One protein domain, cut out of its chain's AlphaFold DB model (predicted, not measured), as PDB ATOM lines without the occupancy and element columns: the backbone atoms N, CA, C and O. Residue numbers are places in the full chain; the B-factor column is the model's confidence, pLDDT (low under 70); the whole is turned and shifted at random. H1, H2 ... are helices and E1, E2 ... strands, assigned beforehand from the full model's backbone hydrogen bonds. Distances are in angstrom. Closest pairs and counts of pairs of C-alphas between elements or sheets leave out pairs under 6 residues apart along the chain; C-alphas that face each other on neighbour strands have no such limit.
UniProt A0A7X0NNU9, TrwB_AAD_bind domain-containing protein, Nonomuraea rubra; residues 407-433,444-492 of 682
ATOM      1  N   GLY A 407       1.751   6.209  25.910       62.38
ATOM      2  CA  GLY A 407       2.299   6.325  24.548       62.38
ATOM      3  C   GLY A 407       1.280   6.293  23.393       62.38
ATOM      4  O   GLY A 407       1.640   5.970  22.269       62.38
ATOM      5  N   GLY A 408       0.002   6.581  23.646       68.19
ATOM      6  CA  GLY A 408      -1.085   6.483  22.667       68.19
ATOM      7  C   GLY A 408      -1.573   5.053  22.403       68.19
ATOM      8  O   GLY A 408      -2.338   4.849  21.462       68.19
ATOM      9  N   THR A 409      -1.161   4.066  23.202       78.81
ATOM     10  CA  THR A 409      -1.456   2.634  22.976       78.81
ATOM     11  C   THR A 409      -2.846   2.193  23.445       78.81
ATOM     12  O   THR A 409      -3.268   1.078  23.137       78.81
ATOM     13  N   ALA A 410      -3.587   3.059  24.140       85.31
ATOM     14  CA  ALA A 410      -4.944   2.796  24.615       85.31
ATOM     15  C   ALA A 410      -5.826   4.054  24.545       85.31
ATOM     16  O   ALA A 410      -5.328   5.180  24.613       85.31
ATOM     17  N   ARG A 411      -7.143   3.855  24.416       88.31
ATOM     18  CA  ARG A 411      -8.180   4.901  24.411       88.31
ATOM     19  C   ARG A 411      -8.929   4.874  25.733       88.31
ATOM     20  O   ARG A 411      -9.471   3.831  26.077       88.31
ATOM     21  N   ILE A 412      -9.000   5.987  26.454       89.75
ATOM     22  CA  ILE A 412      -9.850   6.064  27.649       89.75
ATOM     23  C   ILE A 412     -11.313   6.064  27.195       89.75
ATOM     24  O   ILE A 412     -11.693   6.869  26.349       89.75
ATOM     25  N   LEU A 413     -12.108   5.142  27.736       89.81
ATOM     26  CA  LEU A 413     -13.546   5.048  27.472       89.81
ATOM     27  C   LEU A 413     -14.365   5.817  28.516       89.81
ATOM     28  O   LEU A 413     -15.412   6.366  28.186       89.81
ATOM     29  N   GLY A 414     -13.884   5.861  29.757       88.56
ATOM     30  CA  GLY A 414     -14.535   6.529  30.880       88.56
ATOM     31  C   GLY A 414     -13.921   6.100  32.209       88.56
ATOM     32  O   GLY A 414     -12.868   5.460  32.223       88.56
ATOM     33  N   ASP A 415     -14.593   6.421  33.309       85.88
ATOM     34  CA  ASP A 415     -14.208   6.008  34.659       85.88
ATOM     35  C   ASP A 415     -15.063   4.835  35.148       85.88
ATOM     36  O   ASP A 415     -16.197   4.635  34.717       85.88
ATOM     37  N   ALA A 416     -14.499   4.016  36.032       83.19
ATOM     38  CA  ALA A 416     -15.192   2.884  36.624       83.19
ATOM     39  C   ALA A 416     -16.172   3.333  37.718       83.19
ATOM     40  O   ALA A 416     -15.760   3.933  38.710       83.19
ATOM     41  N   ASP A 417     -17.436   2.927  37.586       70.94
ATOM     42  CA  ASP A 417     -18.484   3.169  38.592       70.94
ATOM     43  C   ASP A 417     -18.335   2.306  39.857       70.94
ATOM     44  O   ASP A 417     -18.967   2.567  40.881       70.94
ATOM     45  N   SER A 418     -17.529   1.239  39.794       67.62
ATOM     46  CA  SER A 418     -17.322   0.307  40.909       67.62
ATOM     47  C   SER A 418     -15.858   0.214  41.323       67.62
ATOM     48  O   SER A 418     -14.949   0.124  40.495       67.62
ATOM     49  N   GLY A 419     -15.649   0.182  42.640       67.75
ATOM     50  CA  GLY A 419     -14.324   0.245  43.250       67.75
ATOM     51  C   GLY A 419     -13.802   1.683  43.390       67.75
ATOM     52  O   GLY A 419     -14.576   2.636  43.339       67.75
ATOM     53  N   PRO A 420     -12.492   1.859  43.642       68.06
ATOM     54  CA  PRO A 420     -11.867   3.177  43.640       68.06
ATOM     55  C   PRO A 420     -12.030   3.843  42.265       68.06
ATOM     56  O   PRO A 420     -11.853   3.134  41.269       68.06
ATOM     57  N   PRO A 421     -12.289   5.164  42.192       75.56
ATOM     58  CA  PRO A 421     -12.360   5.884  40.925       75.56
ATOM     59  C   PRO A 421     -11.103   5.608  40.104       75.56
ATOM     60  O   PRO A 421      -9.986   5.920  40.529       75.56
ATOM     61  N   ARG A 422     -11.274   4.950  38.957       83.44
ATOM     62  CA  ARG A 422     -10.177   4.670  38.036       83.44
ATOM     63  C   ARG A 422     -10.646   4.761  36.591       83.44
ATOM     64  O   ARG A 422     -11.707   4.222  36.280       83.44
ATOM     65  N   PRO A 423      -9.816   5.306  35.695       87.56
ATOM     66  CA  PRO A 423     -10.086   5.245  34.271       87.56
ATOM     67  C   PRO A 423     -10.073   3.797  33.764       87.56
ATOM     68  O   PRO A 423      -9.332   2.921  34.241       87.56
ATOM     69  N   VAL A 424     -10.912   3.569  32.762       89.50
ATOM     70  CA  VAL A 424     -11.044   2.346  31.978       89.50
ATOM     71  C   VAL A 424     -10.623   2.681  30.557       89.50
ATOM     72  O   VAL A 424     -11.245   3.514  29.895       89.50
ATOM     73  N   ALA A 425      -9.557   2.040  30.084       90.38
ATOM     74  CA  ALA A 425      -9.056   2.236  28.734       90.38
ATOM     75  C   ALA A 425      -9.125   0.952  27.898       90.38
ATOM     76  O   ALA A 425      -8.902  -0.144  28.404       90.38
ATOM     77  N   LEU A 426      -9.404   1.115  26.606       90.94
ATOM     78  CA  LEU A 426      -9.371   0.073  25.586       90.94
ATOM     79  C   LEU A 426      -8.017   0.107  24.865       90.94
ATOM     80  O   LEU A 426      -7.739   1.096  24.172       90.94
ATOM     81  N   PRO A 427      -7.177  -0.936  24.983       90.06
ATOM     82  CA  PRO A 427      -5.970  -1.060  24.175       90.06
ATOM     83  C   PRO A 427      -6.276  -0.975  22.678       90.06
ATOM     84  O   PRO A 427      -7.243  -1.553  22.182       90.06
ATOM     85  N   VAL A 428      -5.414  -0.293  21.925       88.44
ATOM     86  CA  VAL A 428      -5.519  -0.230  20.459       88.44
ATOM     87  C   VAL A 428      -5.357  -1.624  19.851       88.44
ATOM     88  O   VAL A 428      -6.030  -1.931  18.871       88.44
ATOM     89  N   ALA A 429      -4.515  -2.478  20.449       89.06
ATOM     90  CA  ALA A 429      -4.343  -3.867  20.031       89.06
ATOM     91  C   ALA A 429      -5.660  -4.652  20.103       89.06
ATOM     92  O   ALA A 429      -6.000  -5.320  19.125       89.06
ATOM     93  N   ASP A 430      -6.405  -4.492  21.199       89.94
ATOM     94  CA  ASP A 430      -7.684  -5.162  21.448       89.94
ATOM     95  C   ASP A 430      -8.789  -4.611  20.547       89.94
ATOM     96  O   ASP A 430      -9.599  -5.361  20.014       89.94
ATOM     97  N   ALA A 431      -8.782  -3.301  20.289       88.12
ATOM     98  CA  ALA A 431      -9.751  -2.669  19.399       88.12
ATOM     99  C   ALA A 431      -9.694  -3.182  17.946       88.12
ATOM    100  O   ALA A 431     -10.642  -2.971  17.188       88.12
ATOM    101  N   ARG A 432      -8.610  -3.865  17.546       88.69
ATOM    102  CA  ARG A 432      -8.522  -4.553  16.244       88.69
ATOM    103  C   ARG A 432      -9.460  -5.755  16.147       88.69
ATOM    104  O   ARG A 432      -9.808  -6.135  15.037       88.69
ATOM    105  N   HIS A 433      -9.913  -6.301  17.276       91.44
ATOM    106  CA  HIS A 433     -10.946  -7.340  17.338       91.44
ATOM    107  C   HIS A 433     -12.375  -6.776  17.244       91.44
ATOM    108  O   HIS A 433     -13.341  -7.487  17.509       91.44
ATOM    109  N   GLY A 444     -26.049   8.173  25.277       87.44
ATOM    110  CA  GLY A 444     -24.675   8.650  25.053       87.44
ATOM    111  C   GLY A 444     -23.822   7.818  24.082       87.44
ATOM    112  O   GLY A 444     -22.612   8.021  24.016       87.44
ATOM    113  N   LYS A 445     -24.420   6.919  23.284       92.31
ATOM    114  CA  LYS A 445     -23.692   6.119  22.274       92.31
ATOM    115  C   LYS A 445     -22.870   6.984  21.308       92.31
ATOM    116  O   LYS A 445     -21.692   6.708  21.101       92.31
ATOM    117  N   SER A 446     -23.478   8.024  20.731       91.25
ATOM    118  CA  SER A 446     -22.786   8.933  19.806       91.25
ATOM    119  C   SER A 446     -21.637   9.662  20.505       91.25
ATOM    120  O   SER A 446     -20.546   9.739  19.957       91.25
ATOM    121  N   THR A 447     -21.834  10.092  21.754       92.88
ATOM    122  CA  THR A 447     -20.799  10.747  22.565       92.88
ATOM    123  C   THR A 447     -19.594   9.837  22.812       92.88
ATOM    124  O   THR A 447     -18.455  10.277  22.676       92.88
ATOM    125  N   LEU A 448     -19.822   8.555  23.126       93.38
ATOM    126  CA  LEU A 448     -18.743   7.577  23.286       93.38
ATOM    127  C   LEU A 448     -17.947   7.407  21.983       93.38
ATOM    128  O   LEU A 448     -16.718   7.469  22.002       93.38
ATOM    129  N   LEU A 449     -18.637   7.242  20.849       94.00
ATOM    130  CA  LEU A 449     -17.995   7.105  19.539       94.00
ATOM    131  C   LEU A 449     -17.204   8.365  19.152       94.00
ATOM    132  O   LEU A 449     -16.067   8.246  18.697       94.00
ATOM    133  N   ALA A 450     -17.758   9.559  19.391       94.00
ATOM    134  CA  ALA A 450     -17.073  10.828  19.155       94.00
ATOM    135  C   ALA A 450     -15.765  10.904  19.953       94.00
ATOM    136  O   ALA A 450     -14.707  11.170  19.389       94.00
ATOM    137  N   ASN A 451     -15.809  10.578  21.247       93.19
ATOM    138  CA  ASN A 451     -14.627  10.583  22.108       93.19
ATOM    139  C   ASN A 451     -13.564   9.572  21.653       93.19
ATOM    140  O   ASN A 451     -12.374   9.886  21.673       93.19
ATOM    141  N   MET A 452     -13.969   8.386  21.187       92.12
ATOM    142  CA  MET A 452     -13.039   7.402  20.623       92.12
ATOM    143  C   MET A 452     -12.343   7.929  19.359       92.12
ATOM    144  O   MET A 452     -11.124   7.788  19.232       92.12
ATOM    145  N   VAL A 453     -13.089   8.574  18.455       92.31
ATOM    146  CA  VAL A 453     -12.544   9.176  17.225       92.31
ATOM    147  C   VAL A 453     -11.608  10.341  17.547       92.31
ATOM    148  O   VAL A 453     -10.513  10.431  16.991       92.31
ATOM    149  N   LEU A 454     -11.992  11.213  18.480       91.38
ATOM    150  CA  LEU A 454     -11.167  12.342  18.911       91.38
ATOM    151  C   LEU A 454      -9.875  11.875  19.587       91.38
ATOM    152  O   LEU A 454      -8.813  12.436  19.317       91.38
ATOM    153  N   ALA A 455      -9.928  10.808  20.391       89.31
ATOM    154  CA  ALA A 455      -8.739  10.190  20.976       89.31
ATOM    155  C   ALA A 455      -7.783   9.645  19.898       89.31
ATOM    156  O   ALA A 455      -6.563   9.766  20.025       89.31
ATOM    157  N   ASP A 456      -8.318   9.088  18.810       88.75
ATOM    158  CA  ASP A 456      -7.521   8.637  17.669       88.75
ATOM    159  C   ASP A 456      -6.899   9.800  16.894       88.75
ATOM    160  O   ASP A 456      -5.690   9.784  16.636       88.75
ATOM    161  N   ALA A 457      -7.667  10.853  16.619       88.06
ATOM    162  CA  ALA A 457      -7.157  12.063  15.980       88.06
ATOM    163  C   ALA A 457      -6.060  12.742  16.830       88.06
ATOM    164  O   ALA A 457      -5.014  13.165  16.315       88.06
ATOM    165  N   ALA A 458      -6.239  12.785  18.154       86.56
ATOM    166  CA  ALA A 458      -5.259  13.293  19.115       86.56
ATOM    167  C   ALA A 458      -3.993  12.419  19.207       86.56
ATOM    168  O   ALA A 458      -2.907  12.927  19.492       86.56
ATOM    169  N   ALA A 459      -4.078  11.137  18.859       86.19
ATOM    170  CA  ALA A 459      -2.927  10.244  18.743       86.19
ATOM    171  C   ALA A 459      -2.343  10.156  17.316       86.19
ATOM    172  O   ALA A 459      -1.396   9.408  17.081       86.19
ATOM    173  N   GLY A 460      -2.884  10.908  16.349       85.38
ATOM    174  CA  GLY A 460      -2.397  10.923  14.964       85.38
ATOM    175  C   GLY A 460      -2.816   9.702  14.131       85.38
ATOM    176  O   GLY A 460      -2.193   9.413  13.100       85.38
ATOM    177  N   ARG A 461      -3.860   8.989  14.571       86.81
ATOM    178  CA  ARG A 461      -4.508   7.888  13.851       86.81
ATOM    179  C   ARG A 461      -5.689   8.416  13.034       86.81
ATOM    180  O   ARG A 461      -6.382   9.333  13.461       86.81
ATOM    181  N   GLY A 462      -5.889   7.849  11.845       86.44
ATOM    182  CA  GLY A 462      -7.046   8.158  10.999       86.44
ATOM    183  C   GLY A 462      -8.284   7.373  11.434       86.44
ATOM    184  O   GLY A 462      -8.153   6.295  12.014       86.44
ATOM    185  N   ALA A 463      -9.471   7.902  11.137       89.12
ATOM    186  CA  ALA A 463     -10.747   7.261  11.441       89.12
ATOM    187  C   ALA A 463     -11.768   7.509  10.320       89.12
ATOM    188  O   ALA A 463     -11.943   8.639   9.879       89.12
ATOM    189  N   LEU A 464     -12.461   6.458   9.881       91.25
ATOM    190  CA  LEU A 464     -13.600   6.530   8.962       91.25
ATOM    191  C   LEU A 464     -14.886   6.550   9.791       91.25
ATOM    192  O   LEU A 464     -15.154   5.602  10.528       91.25
ATOM    193  N   VAL A 465     -15.670   7.616   9.665       91.62
ATOM    194  CA  VAL A 465     -16.959   7.784  10.336       91.62
ATOM    195  C   VAL A 465     -18.060   7.757   9.282       91.62
ATOM    196  O   VAL A 465     -18.011   8.459   8.278       91.62
ATOM    197  N   ILE A 466     -19.069   6.920   9.489       92.38
ATOM    198  CA  ILE A 466     -20.255   6.871   8.633       92.38
ATOM    199  C   ILE A 466     -21.433   7.190   9.535       92.38
ATOM    200  O   ILE A 466     -21.716   6.432  10.464       92.38
ATOM    201  N   ASP A 467     -22.081   8.323   9.290       91.25
ATOM    202  CA  ASP A 467     -23.139   8.828  10.151       91.25
ATOM    203  C   ASP A 467     -24.354   9.238   9.317       91.25
ATOM    204  O   ASP A 467     -24.331  10.272   8.649       91.25
ATOM    205  N   PRO A 468     -25.450   8.462   9.378       82.75
ATOM    206  CA  PRO A 468     -26.612   8.750   8.573       82.75
ATOM    207  C   PRO A 468     -27.364  10.032   8.962       82.75
ATOM    208  O   PRO A 468     -28.209  10.487   8.194       82.75
ATOM    209  N   LYS A 469     -27.122  10.580  10.157       83.31
ATOM    210  CA  LYS A 469     -27.856  11.739  10.689       83.31
ATOM    211  C   LYS A 469     -27.048  13.033  10.635       83.31
ATOM    212  O   LYS A 469     -27.647  14.098  10.547       83.31
ATOM    213  N   GLY A 470     -25.722  12.932  10.683       83.19
ATOM    214  CA  GLY A 470     -24.785  14.055  10.619       83.19
ATOM    215  C   GLY A 470     -24.492  14.721  11.964       83.19
ATOM    216  O   GLY A 470     -23.589  15.556  12.045       83.19
ATOM    217  N   ASP A 471     -25.207  14.355  13.031       88.44
ATOM    218  CA  ASP A 471     -25.012  14.905  14.372       88.44
ATOM    219  C   ASP A 471     -23.658  14.491  14.963       88.44
ATOM    220  O   ASP A 471     -22.937  15.333  15.501       88.44
ATOM    221  N   LEU A 472     -23.265  13.223  14.800       91.56
ATOM    222  CA  LEU A 472     -21.972  12.715  15.259       91.56
ATOM    223  C   LEU A 472     -20.814  13.359  14.490       91.56
ATOM    224  O   LEU A 472     -19.809  13.741  15.087       91.56
ATOM    225  N   VAL A 473     -20.946  13.484  13.168       92.12
ATOM    226  CA  VAL A 473     -19.912  14.105  12.324       92.12
ATOM    227  C   VAL A 473     -19.712  15.566  12.700       92.12
ATOM    228  O   VAL A 473     -18.574  15.984  12.912       92.12
ATOM    229  N   THR A 474     -20.800  16.325  12.827       90.88
ATOM    230  CA  THR A 474     -20.741  17.744  13.198       90.88
ATOM    231  C   THR A 474     -20.065  17.921  14.558       90.88
ATOM    232  O   THR A 474     -19.202  18.785  14.719       90.88
ATOM    233  N   ASP A 475     -20.392  17.056  15.523       92.50
ATOM    234  CA  ASP A 475     -19.780  17.086  16.850       92.50
ATOM    235  C   ASP A 475     -18.271  16.797  16.823       92.50
ATOM    236  O   ASP A 475     -17.491  17.464  17.506       92.50
ATOM    237  N   ILE A 476     -17.837  15.843  15.996       93.75
ATOM    238  CA  ILE A 476     -16.415  15.535  15.805       93.75
ATOM    239  C   ILE A 476     -15.696  16.716  15.149       93.75
ATOM    240  O   ILE A 476     -14.657  17.136  15.656       93.75
ATOM    241  N   LEU A 477     -16.236  17.273  14.057       91.25
ATOM    242  CA  LEU A 477     -15.616  18.380  13.317       91.25
ATOM    243  C   LEU A 477     -15.366  19.601  14.211       91.25
ATOM    244  O   LEU A 477     -14.278  20.173  14.164       91.25
ATOM    245  N   ASN A 478     -16.318  19.931  15.088       92.44
ATOM    246  CA  ASN A 478     -16.196  21.040  16.040       92.44
ATOM    247  C   ASN A 478     -15.091  20.841  17.094       92.44
ATOM    248  O   ASN A 478     -14.651  21.808  17.714       92.44
ATOM    249  N   ARG A 479     -14.655  19.598  17.329       93.38
ATOM    250  CA  ARG A 479     -13.700  19.230  18.390       93.38
ATOM    251  C   ARG A 479     -12.381  18.674  17.851       93.38
ATOM    252  O   ARG A 479     -11.500  18.323  18.639       93.38
ATOM    253  N   LEU A 480     -12.231  18.555  16.530       90.75
ATOM    254  CA  LEU A 480     -11.018  18.022  15.918       90.75
ATOM    255  C   LEU A 480      -9.805  18.903  16.259       90.75
ATOM    256  O   LEU A 480      -9.886  20.132  16.214       90.75
ATOM    257  N   PRO A 481      -8.637  18.302  16.550       88.31
ATOM    258  CA  PRO A 481      -7.430  19.073  16.800       88.31
ATOM    259  C   PRO A 481      -7.018  19.828  15.531       88.31
ATOM    260  O   PRO A 481      -7.040  19.267  14.436       88.31
ATOM    261  N   GLN A 482      -6.552  21.071  15.676       87.38
ATOM    262  CA  GLN A 482      -6.265  21.978  14.553       87.38
ATOM    263  C   GLN A 482      -5.331  21.367  13.488       87.38
ATOM    264  O   GLN A 482      -5.542  21.527  12.289       87.38
ATOM    265  N   ARG A 483      -4.351  20.559  13.913       85.25
ATOM    266  CA  ARG A 483      -3.427  19.822  13.024       85.25
ATOM    267  C   ARG A 483      -4.097  18.787  12.100       85.25
ATOM    268  O   ARG A 483      -3.457  18.313  11.163       85.25
ATOM    269  N   ALA A 484      -5.324  18.362  12.410       83.31
ATOM    270  CA  ALA A 484      -6.088  17.376  11.645       83.31
ATOM    271  C   ALA A 484      -7.056  18.025  10.643       83.31
ATOM    272  O   ALA A 484      -7.469  17.355   9.699       83.31
ATOM    273  N   VAL A 485      -7.367  19.318  10.796       82.56
ATOM    274  CA  VAL A 485      -8.324  20.038   9.938       82.56
ATOM    275  C   VAL A 485      -7.907  19.956   8.468       82.56
ATOM    276  O   VAL A 485      -8.669  19.463   7.646       82.56
ATOM    277  N   GLY A 486      -6.652  20.285   8.147       83.31
ATOM    278  CA  GLY A 486      -6.128  20.207   6.773       83.31
ATOM    279  C   GLY A 486      -5.977  18.789   6.198       83.31
ATOM    280  O   GLY A 486      -5.543  18.637   5.062       83.31
ATOM    281  N   LYS A 487      -6.284  17.742   6.975       83.62
ATOM    282  CA  LYS A 487      -6.231  16.328   6.556       83.62
ATOM    283  C   LYS A 487      -7.606  15.655   6.571       83.62
ATOM    284  O   LYS A 487      -7.693  14.462   6.293       83.62
ATOM    285  N   THR A 488      -8.654  16.396   6.921       86.12
ATOM    286  CA  THR A 488     -10.016  15.878   7.054       86.12
ATOM    287  C   THR A 488     -10.762  16.049   5.738       86.12
ATOM    288  O   THR A 488     -10.711  17.118   5.136       86.12
ATOM    289  N   VAL A 489     -11.453  14.999   5.289       88.00
ATOM    290  CA  VAL A 489     -12.249  15.015   4.056       88.00
ATOM    291  C   VAL A 489     -13.698  14.685   4.403       88.00
ATOM    292  O   VAL A 489     -13.993  13.626   4.951       88.00
ATOM    293  N   VAL A 490     -14.619  15.588   4.079       87.38
ATOM    294  CA  VAL A 490     -16.044  15.433   4.402       87.38
ATOM    295  C   VAL A 490     -16.831  15.182   3.122       87.38
ATOM    296  O   VAL A 490     -16.739  15.957   2.176       87.38
ATOM    297  N   PHE A 491     -17.589  14.088   3.087       86.31
ATOM    298  CA  PHE A 491     -18.497  13.747   1.995       86.31
ATOM    299  C   PHE A 491     -19.928  14.055   2.433       86.31
ATOM    300  O   PHE A 491     -20.639  13.170   2.905       86.31
ATOM    301  N   ASP A 492     -20.350  15.302   2.258       86.25
ATOM    302  CA  ASP A 492     -21.709  15.724   2.588       86.25
ATOM    303  C   ASP A 492     -22.522  16.026   1.314       86.25
ATOM    304  O   ASP A 492     -22.230  16.993   0.614       86.25
TER     305      ASP A 492
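This is residues 407 to 433 and 444 to 492 of the 682 residues of the protein "TrwB_AAD_bind domain-containing protein" of Nonomuraea rubra (UniProt A0A7X0NNU9). One helix, H2, runs through the middle, with a two-stranded hairpin, E1 and E2, on one side, its strand E1 nearer to the helix, and H3 and the short strand E3 on the opposite side. The turn of the hairpin, round Gly 419, and the last stretch, to Asp 492, make the two ends of the long axis, while the short helix H1 follows the hairpin and H4 follows H3. Here are 76 printed residues with four named helices and three named strands, in the order E1 E2 H1 H2 E3 H3 H4; the sheet, E1 - E2, is antiparallel, and the class is mixed, helices and strands. The whole is only just compact, close to loose, with a radius of gyration of the C-alphas of 13.6 A, and elongated, spanning 44 by 27 by 25 A.

Begin with E1, residues 410 to 415, and E2, residues 423 to 427, an antiparallel hairpin at 152 degrees; N 411 and O 426 are within hydrogen-bond range at 2.8 A, as are N 424 and O 414 at 2.8 A. Next comes H1, residues 428 to 431; its closest C-alphas with E1 are those of Val 428 and Ala 410, 5.2 A apart. Beyond the cut look for H2, residues 445 to 458, whose closest C-alphas with E1 are those of Ala 455 and Arg 411, 6.3 A apart. E3, residues 464 to 466, pairs with no named strand and is only just apart from H2, the closest C-alphas 8.3 A from each other. H3, residues 471 to 479, touches H2, the closest C-alphas being those of Ile 476 and Ala 450, 5.8 A apart. They run the same way at a shallow tilt of 34 degrees, only just short of steep. H4, residues 482 to 485, is close to H2 but not clearly touching, with the C-alphas of Ala 484 and Ala 457 closest at 6.9 A. In H2 every O i to N i+4 pair is within hydrogen-bond range, in H3 4 of 5 are, and H1 and H4 are too short for such a pair.

Find C-alpha 410 at (-4.944, 2.796, 24.615); from there E1 runs 14.0 A to C-alpha 415, and E2 comes back over 12.6 A. H1 measures 5.0 A. Find C-alpha 445 at (-23.692, 6.119, 22.274), where H2 begins its 20.0 A. E3 measures 6.7 A, H3 12.8 A and H4 5.4 A, ending at C-alpha 485, (-8.324, 20.038, 9.938).

The C-alphas farthest apart, those of Gly 419 and Asp 492, are 44.1 A from each other. Residues 434 to 443 are not printed, and C-alphas 433 and 444 are 22.4 A apart across this cut. Of the links printed whole, that from E1 to E2 is short, the others are tight. Look at the B-factor column for low confidence, under 70, at residues 407 to 408 and 418 to 420; the mean pLDDT of the printed part is 86.8.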